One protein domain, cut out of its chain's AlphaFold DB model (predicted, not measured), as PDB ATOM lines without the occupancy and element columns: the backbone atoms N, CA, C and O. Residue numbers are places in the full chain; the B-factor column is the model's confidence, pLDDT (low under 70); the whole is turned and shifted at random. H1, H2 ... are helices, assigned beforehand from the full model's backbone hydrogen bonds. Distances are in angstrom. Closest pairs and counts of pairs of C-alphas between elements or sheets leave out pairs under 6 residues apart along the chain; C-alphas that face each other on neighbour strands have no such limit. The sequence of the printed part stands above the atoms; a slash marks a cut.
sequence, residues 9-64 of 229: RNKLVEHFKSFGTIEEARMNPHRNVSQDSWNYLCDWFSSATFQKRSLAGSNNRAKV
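AT A GLANCE: This is residues 9 to 64 of the 229 residues of an uncharacterized protein of Papaver somniferum (UniProt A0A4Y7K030). A small head of three short helices sends out one long helical arm. In the head, H2 and H3 form a helical hairpin, side by side, and H1 stands crosswise to both with its Phe 16 near them; the arm is H4, which turns away from the end of H3, with residues 47 to 53 and 55 to 64 sticking out. The printed part has 56 residues with four named helices, in the order H1, H2, H3, H4, and no named strand; its class is all helix. The whole is only just compact, close to loose, with a radius of gyration of the C-alphas of 12.2 A, and it is elongated, spanning 37 by 20 by 18 A.

IN THESE COORDINATES: H1 holds residues 9 to 17 and begins at C-alpha 9, at (-44.381, -17.230, 20.132); it is 12.4 A long from first to last C-alpha. H2 is short, residues 22 to 27, 8.8 A. H3 holds residues 35 to 46 and measures 16.4 A, from C-alpha 35 at (-40.914, -2.453, 14.781) to C-alpha 46. H4, residues 48 to 62, is the longest helix at 20.9 A and ends at C-alpha 62, at (-40.219, -28.011, 37.334).

HOW THE PARTS SIT: H1 and H2 are close but not clearly touching, about perpendicular at 73 degrees; their closest C-alphas, those of Phe 16 and Ala 25, are 5.9 A apart. H1 and H3 only just touch, with 3 pairs of C-alphas within 8 A, and H3 does so with residues 42 to 45 alone. Their closest C-alphas, those of Phe 16 and Cys 42, are 7.1 A apart, and their lines are about perpendicular at 78 degrees. H2 and H3 touch and form a helical hairpin, at a shallow tilt of 15 degrees, opposite ways; their closest C-alphas, those of Arg 26 and Asn 39, are 5.8 A apart. H3 and H4 are close but not clearly touching, at a steep tilt of 64 degrees, the same way. The closest C-alphas of these two, those of Trp 44 and Phe 50, are 6.9 A apart. H4 is apart from H1 and from H2. In H1, H2, H3 and H4 every O i to N i+4 pair is within hydrogen-bond range.

THE WHOLE: The C-alphas farthest apart, those of Asp 36 and Val 64, are 37.6 A apart. Without the stretches that stand free, the body has 39 residues, spans 22 by 20 by 16 A and has a radius of gyration of 8.7 A. The links H1 to H2 and H3 to H4 are tight, the latter with 1 residue; the link H2 to H3, 7 residues, is short. The printed part has no cut. The mean pLDDT of the printed part is 91.4, and no printed residue is under 70.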
ATOM      1  N   ARG A   9     -44.290 -17.967  18.864       87.12
ATOM      2  CA  ARG A   9     -44.381 -17.230  20.132       87.12
ATOM      3  C   ARG A   9     -43.199 -17.494  21.071       87.12
ATOM      4  O   ARG A   9     -42.716 -16.562  21.703       87.12
ATOM      5  N   ASN A  10     -42.738 -18.740  21.176       87.94
ATOM      6  CA  ASN A  10     -41.598 -19.085  22.026       87.94
ATOM      7  C   ASN A  10     -40.311 -18.456  21.492       87.94
ATOM      8  O   ASN A  10     -39.550 -17.926  22.288       87.94
ATOM      9  N   LYS A  11     -40.119 -18.430  20.166       90.50
ATOM     10  CA  LYS A  11     -38.959 -17.776  19.540       90.50
ATOM     11  C   LYS A  11     -38.922 -16.278  19.842       90.50
ATOM     12  O   LYS A  11     -37.867 -15.747  20.157       90.50
ATOM     13  N   LEU A  12     -40.079 -15.613  19.805       92.44
ATOM     14  CA  LEU A  12     -40.186 -14.194  20.159       92.44
ATOM     15  C   LEU A  12     -39.848 -13.940  21.632       92.44
ATOM     16  O   LEU A  12     -39.150 -12.982  21.942       92.44
ATOM     17  N   VAL A  13     -40.317 -14.805  22.537       91.00
ATOM     18  CA  VAL A  13     -40.012 -14.696  23.974       91.00
ATOM     19  C   VAL A  13     -38.540 -14.999  24.260       91.00
ATOM     20  O   VAL A  13     -37.950 -14.338  25.106       91.00
ATOM     21  N   GLU A  14     -37.941 -15.984  23.589       91.12
ATOM     22  CA  GLU A  14     -36.509 -16.298  23.706       91.12
ATOM     23  C   GLU A  14     -35.644 -15.136  23.215       91.12
ATOM     24  O   GLU A  14     -34.733 -14.731  23.929       91.12
ATOM     25  N   HIS A  15     -35.987 -14.549  22.063       93.62
ATOM     26  CA  HIS A  15     -35.325 -13.350  21.537       93.62
ATOM     27  C   HIS A  15     -35.479 -12.155  22.479       93.62
ATOM     28  O   HIS A  15     -34.517 -11.461  22.753       93.62
ATOM     29  N   PHE A  16     -36.661 -11.929  23.054       93.69
ATOM     30  CA  PHE A  16     -36.831 -10.873  24.056       93.69
ATOM     31  C   PHE A  16     -35.950 -11.107  25.297       93.69
ATOM     32  O   PHE A  16     -35.336 -10.178  25.808       93.69
ATOM     33  N   LYS A  17     -35.857 -12.357  25.765       91.44
ATOM     34  CA  LYS A  17     -35.075 -12.737  26.952       91.44
ATOM     35  C   LYS A  17     -33.560 -12.738  26.743       91.44
ATOM     36  O   LYS A  17     -32.849 -12.834  27.738       91.44
ATOM     37  N   SER A  18     -33.062 -12.689  25.506       93.50
ATOM     38  CA  SER A  18     -31.617 -12.579  25.270       93.50
ATOM     39  C   SER A  18     -31.066 -11.191  25.592       93.50
ATOM     40  O   SER A  18     -29.854 -11.054  25.717       93.50
ATOM     41  N   PHE A  19     -31.935 -10.188  25.744       92.81
ATOM     42  CA  PHE A  19     -31.562  -8.828  26.125       92.81
ATOM     43  C   PHE A  19     -31.736  -8.616  27.631       92.81
ATOM     44  O   PHE A  19     -32.641  -9.183  28.251       92.81
ATOM     45  N   GLY A  20     -30.864  -7.795  28.221       87.50
ATOM     46  CA  GLY A  20     -30.896  -7.506  29.658       87.50
ATOM     47  C   GLY A  20     -31.914  -6.429  30.030       87.50
ATOM     48  O   GLY A  20     -32.468  -6.457  31.131       87.50
ATOM     49  N   THR A  21     -32.185  -5.497  29.110       92.19
ATOM     50  CA  THR A  21     -33.116  -4.382  29.319       92.19
ATOM     51  C   THR A  21     -34.173  -4.296  28.222       92.19
ATOM     52  O   THR A  21     -34.016  -4.803  27.109       92.19
ATOM     53  N   ILE A  22     -35.289  -3.634  28.544       91.19
ATOM     54  CA  ILE A  22     -36.401  -3.446  27.605       91.19
ATOM     55  C   ILE A  22     -35.992  -2.482  26.486       91.19
ATOM     56  O   ILE A  22     -36.389  -2.693  25.340       91.19
ATOM     57  N   GLU A  23     -35.195  -1.446  26.780       91.31
ATOM     58  CA  GLU A  23     -34.734  -0.517  25.741       91.31
ATOM     59  C   GLU A  23     -33.842  -1.223  24.717       91.31
ATOM     60  O   GLU A  23     -34.036  -1.051  23.514       91.31
ATOM     61  N   GLU A  24     -32.923  -2.077  25.178       93.50
ATOM     62  CA  GLU A  24     -32.057  -2.874  24.306       93.50
ATOM     63  C   GLU A  24     -32.877  -3.838  23.437       93.50
ATOM     64  O   GLU A  24     -32.647  -3.942  22.229       93.50
ATOM     65  N   ALA A  25     -33.888  -4.484  24.027       93.62
ATOM     66  CA  ALA A  25     -34.792  -5.357  23.291       93.62
ATOM     67  C   ALA A  25     -35.552  -4.592  22.200       93.62
ATOM     68  O   ALA A  25     -35.622  -5.065  21.067       93.62
ATOM     69  N   ARG A  26     -36.085  -3.398  22.496       94.56
ATOM     70  CA  ARG A  26     -36.838  -2.584  21.523       94.56
ATOM     71  C   ARG A  26     -35.994  -2.183  20.314       94.56
ATOM     72  O   ARG A  26     -36.515  -2.197  19.203       94.56
ATOM     73  N   MET A  27     -34.709  -1.889  20.502       93.06
ATOM     74  CA  MET A  27     -33.799  -1.536  19.401       93.06
ATOM     75  C   MET A  27     -33.464  -2.715  18.479       93.06
ATOM     76  O   MET A  27     -32.974  -2.507  17.371       93.06
ATOM     77  N   ASN A  28     -33.742  -3.948  18.913       93.00
ATOM     78  CA  ASN A  28     -33.398  -5.174  18.199       93.00
ATOM     79  C   ASN A  28     -34.651  -6.013  17.878       93.00
ATOM     80  O   ASN A  28     -34.856  -7.082  18.472       93.00
ATOM     81  N   PRO A  29     -35.505  -5.569  16.935       92.25
ATOM     82  CA  PRO A  29     -36.705  -6.305  16.551       92.25
ATOM     83  C   PRO A  29     -36.386  -7.688  15.980       92.25
ATOM     84  O   PRO A  29     -35.404  -7.899  15.267       92.25
ATOM     85  N   HIS A  30     -37.251  -8.659  16.271       92.56
ATOM     86  CA  HIS A  30     -37.126  -9.998  15.706       92.56
ATOM     87  C   HIS A  30     -37.361  -9.967  14.182       92.56
ATOM     88  O   HIS A  30     -38.343  -9.388  13.726       92.56
ATOM     89  N   ARG A  31     -36.535 -10.681  13.399       88.62
ATOM     90  CA  ARG A  31     -36.475 -10.650  11.912       88.62
ATOM     91  C   ARG A  31     -37.820 -10.678  11.164       88.62
ATOM     92  O   ARG A  31     -37.915 -10.152  10.064       88.62
ATOM     93  N   ASN A  32     -38.834 -11.320  11.737       87.81
ATOM     94  CA  ASN A  32     -40.147 -11.532  11.114       87.81
ATOM     95  C   ASN A  32     -41.272 -10.684  11.737       87.81
ATOM     96  O   ASN A  32     -42.441 -11.029  11.579       87.81
ATOM     97  N   VAL A  33     -40.947  -9.640  12.504       91.69
ATOM     98  CA  VAL A  33     -41.921  -8.780  13.193       91.69
ATOM     99  C   VAL A  33     -41.585  -7.320  12.900       91.69
ATOM    100  O   VAL A  33     -40.419  -6.938  12.943       91.69
ATOM    101  N   SER A  34     -42.594  -6.502  12.586       94.19
ATOM    102  CA  SER A  34     -42.396  -5.060  12.389       94.19
ATOM    103  C   SER A  34     -42.007  -4.366  13.696       94.19
ATOM    104  O   SER A  34     -42.330  -4.853  14.780       94.19
ATOM    105  N   GLN A  35     -41.352  -3.208  13.604       93.25
ATOM    106  CA  GLN A  35     -40.914  -2.453  14.781       93.25
ATOM    107  C   GLN A  35     -42.076  -2.123  15.734       93.25
ATOM    108  O   GLN A  35     -41.962  -2.348  16.935       93.25
ATOM    109  N   ASP A  36     -43.219  -1.668  15.212       94.19
ATOM    110  CA  ASP A  36     -44.379  -1.308  16.041       94.19
ATOM    111  C   ASP A  36     -44.967  -2.520  16.768       94.19
ATOM    112  O   ASP A  36     -45.254  -2.473  17.966       94.19
ATOM    113  N   SER A  37     -45.082  -3.649  16.060       94.94
ATOM    114  CA  SER A  37     -45.533  -4.906  16.662       94.94
ATOM    115  C   SER A  37     -44.537  -5.411  17.704       94.94
ATOM    116  O   SER A  37     -44.934  -5.943  18.739       94.94
ATOM    117  N   TRP A  38     -43.240  -5.234  17.453       96.00
ATOM    118  CA  TRP A  38     -42.190  -5.616  18.385       96.00
ATOM    119  C   TRP A  38     -42.202  -4.760  19.656       96.00
ATOM    120  O   TRP A  38     -42.105  -5.311  20.751       96.00
ATOM    121  N   ASN A  39     -42.409  -3.449  19.528       94.81
ATOM    122  CA  ASN A  39     -42.556  -2.537  20.663       94.81
ATOM    123  C   ASN A  39     -43.728  -2.960  21.559       94.81
ATOM    124  O   ASN A  39     -43.546  -3.140  22.764       94.81
ATOM    125  N   TYR A  40     -44.893  -3.235  20.960       95.19
ATOM    126  CA  TYR A  40     -46.053  -3.760  21.686       95.19
ATOM    127  C   TYR A  40     -45.745  -5.087  22.401       95.19
ATOM    128  O   TYR A  40     -46.127  -5.294  23.555       95.19
ATOM    129  N   LEU A  41     -45.036  -6.001  21.732       94.69
ATOM    130  CA  LEU A  41     -44.652  -7.282  22.325       94.69
ATOM    131  C   LEU A  41     -43.670  -7.118  23.488       94.69
ATOM    132  O   LEU A  41     -43.820  -7.826  24.481       94.69
ATOM    133  N   CYS A  42     -42.713  -6.192  23.402       94.56
ATOM    134  CA  CYS A  42     -41.794  -5.881  24.500       94.56
ATOM    135  C   CYS A  42     -42.555  -5.403  25.744       94.56
ATOM    136  O   CYS A  42     -42.287  -5.880  26.851       94.56
ATOM    137  N   ASP A  43     -43.556  -4.538  25.566       94.88
ATOM    138  CA  ASP A  43     -44.414  -4.061  26.660       94.88
ATOM    139  C   ASP A  43     -45.239  -5.202  27.252       94.88
ATOM    140  O   ASP A  43     -45.301  -5.397  28.471       94.88
ATOM    141  N   TRP A  44     -45.818  -6.028  26.381       94.44
ATOM    142  CA  TRP A  44     -46.586  -7.192  26.791       94.44
ATOM    143  C   TRP A  44     -45.739  -8.224  27.550       94.44
ATOM    144  O   TRP A  44     -46.188  -8.755  28.568       94.44
ATOM    145  N   PHE A  45     -44.516  -8.514  27.099       93.81
ATOM    146  CA  PHE A  45     -43.609  -9.449  27.774       93.81
ATOM    147  C   PHE A  45     -43.096  -8.912  29.113       93.81
ATOM    148  O   PHE A  45     -42.868  -9.695  30.039       93.81
ATOM    149  N   SER A  46     -42.979  -7.592  29.236       92.94
ATOM    150  CA  SER A  46     -42.587  -6.911  30.475       92.94
ATOM    151  C   SER A  46     -43.745  -6.752  31.462       92.94
ATOM    152  O   SER A  46     -43.523  -6.490  32.642       92.94
ATOM    153  N   SER A  47     -44.987  -6.941  31.008       94.56
ATOM    154  CA  SER A  47     -46.164  -6.822  31.865       94.56
ATOM    155  C   SER A  47     -46.145  -7.829  33.025       94.56
ATOM    156  O   SER A  47     -45.849  -9.020  32.869       94.56
ATOM    157  N   ALA A  48     -46.545  -7.365  34.211       94.00
ATOM    158  CA  ALA A  48     -46.590  -8.197  35.414       94.00
ATOM    159  C   ALA A  48     -47.512  -9.419  35.255       94.00
ATOM    160  O   ALA A  48     -47.253 -10.487  35.811       94.00
ATOM    161  N   THR A  49     -48.594  -9.291  34.482       93.56
ATOM    162  CA  THR A  49     -49.538 -10.385  34.213       93.56
ATOM    163  C   THR A  49     -48.880 -11.502  33.402       93.56
ATOM    164  O   THR A  49     -49.021 -12.683  33.745       93.56
ATOM    165  N   PHE A  50     -48.116 -11.150  32.363       91.44
ATOM    166  CA  PHE A  50     -47.372 -12.116  31.565       91.44
ATOM    167  C   PHE A  50     -46.282 -12.806  32.388       91.44
ATOM    168  O   PHE A  50     -46.213 -14.039  32.379       91.44
ATOM    169  N   GLN A  51     -45.487 -12.039  33.139       92.06
ATOM    170  CA  GLN A  51     -44.409 -12.578  33.973       92.06
ATOM    171  C   GLN A  51     -44.938 -13.553  35.031       92.06
ATOM    172  O   GLN A  51     -44.441 -14.678  35.124       92.06
ATOM    173  N   LYS A  52     -46.014 -13.189  35.749       93.94
ATOM    174  CA  LYS A  52     -46.669 -14.074  36.730       93.94
ATOM    175  C   LYS A  52     -47.088 -15.402  36.101       93.94
ATOM    176  O   LYS A  52     -46.776 -16.469  36.631       93.94
ATOM    177  N   ARG A  53     -47.756 -15.357  34.942       91.56
ATOM    178  CA  ARG A  53     -48.206 -16.569  34.238       91.56
ATOM    179  C   ARG A  53     -47.034 -17.408  33.719       91.56
ATOM    180  O   ARG A  53     -47.078 -18.634  33.804       91.56
ATOM    181  N   SER A  54     -45.995 -16.763  33.188       87.62
ATOM    182  CA  SER A  54     -44.798 -17.440  32.675       87.62
ATOM    183  C   SER A  54     -44.026 -18.151  33.791       87.62
ATOM    184  O   SER A  54     -43.653 -19.319  33.632       87.62
ATOM    185  N   LEU A  55     -43.856 -17.492  34.941       90.38
ATOM    186  CA  LEU A  55     -43.196 -18.057  36.115       90.38
ATOM    187  C   LEU A  55     -43.993 -19.229  36.696       90.38
ATOM    188  O   LEU A  55     -43.431 -20.300  36.906       90.38
ATOM    189  N   ALA A  56     -45.309 -19.076  36.870       90.69
ATOM    190  CA  ALA A  56     -46.170 -20.160  37.347       90.69
ATOM    191  C   ALA A  56     -46.099 -21.394  36.433       90.69
ATOM    192  O   ALA A  56     -45.949 -22.519  36.911       90.69
ATOM    193  N   GLY A  57     -46.141 -21.192  35.111       87.06
ATOM    194  CA  GLY A  57     -45.992 -22.274  34.139       87.06
ATOM    195  C   GLY A  57     -44.630 -22.972  34.219       87.06
ATOM    196  O   GLY A  57     -44.568 -24.193  34.095       87.06
ATOM    197  N   SER A  58     -43.556 -22.217  34.456       86.44
ATOM    198  CA  SER A  58     -42.200 -22.764  34.613       86.44
ATOM    199  C   SER A  58     -42.064 -23.558  35.914       86.44
ATOM    200  O   SER A  58     -41.612 -24.700  35.887       86.44
ATOM    201  N   ASN A  59     -42.568 -23.017  37.025       91.06
ATOM    202  CA  ASN A  59     -42.586 -23.688  38.326       91.06
ATOM    203  C   ASN A  59     -43.407 -24.980  38.291       91.06
ATOM    204  O   ASN A  59     -43.004 -25.989  38.861       91.06
ATOM    205  N   ASN A  60     -44.546 -24.980  37.596       86.94
ATOM    206  CA  ASN A  60     -45.360 -26.184  37.445       86.94
ATOM    207  C   ASN A  60     -44.637 -27.256  36.626       86.94
ATOM    208  O   ASN A  60     -44.688 -28.421  37.002       86.94
ATOM    209  N   ARG A  61     -43.919 -26.879  35.558       82.75
ATOM    210  CA  ARG A  61     -43.094 -27.824  34.785       82.75
ATOM    211  C   ARG A  61     -41.932 -28.378  35.606       82.75
ATOM    212  O   ARG A  61     -41.657 -29.561  35.492       82.75
ATOM    213  N   ALA A  62     -41.301 -27.563  36.452       85.12
ATOM    214  CA  ALA A  62     -40.219 -28.011  37.334       85.12
ATOM    215  C   ALA A  62     -40.684 -29.046  38.377       85.12
ATOM    216  O   ALA A  62     -39.892 -29.871  38.815       85.12
ATOM    217  N   LYS A  63     -41.971 -29.031  38.753       85.06
ATOM    218  CA  LYS A  63     -42.576 -30.041  39.639       85.06
ATOM    219  C   LYS A  63     -42.891 -31.361  38.935       85.06
ATOM    220  O   LYS A  63     -43.174 -32.341  39.618       85.06
ATOM    221  N   VAL A  64     -42.902 -31.395  37.598       79.12
ATOM    222  CA  VAL A  64     -43.165 -32.623  36.840       79.12
ATOM    223  C   VAL A  64     -41.873 -33.444  36.801       79.12
ATOM    224  O   VAL A  64     -40.907 -33.006  36.180       79.12
TER     225      VAL A  64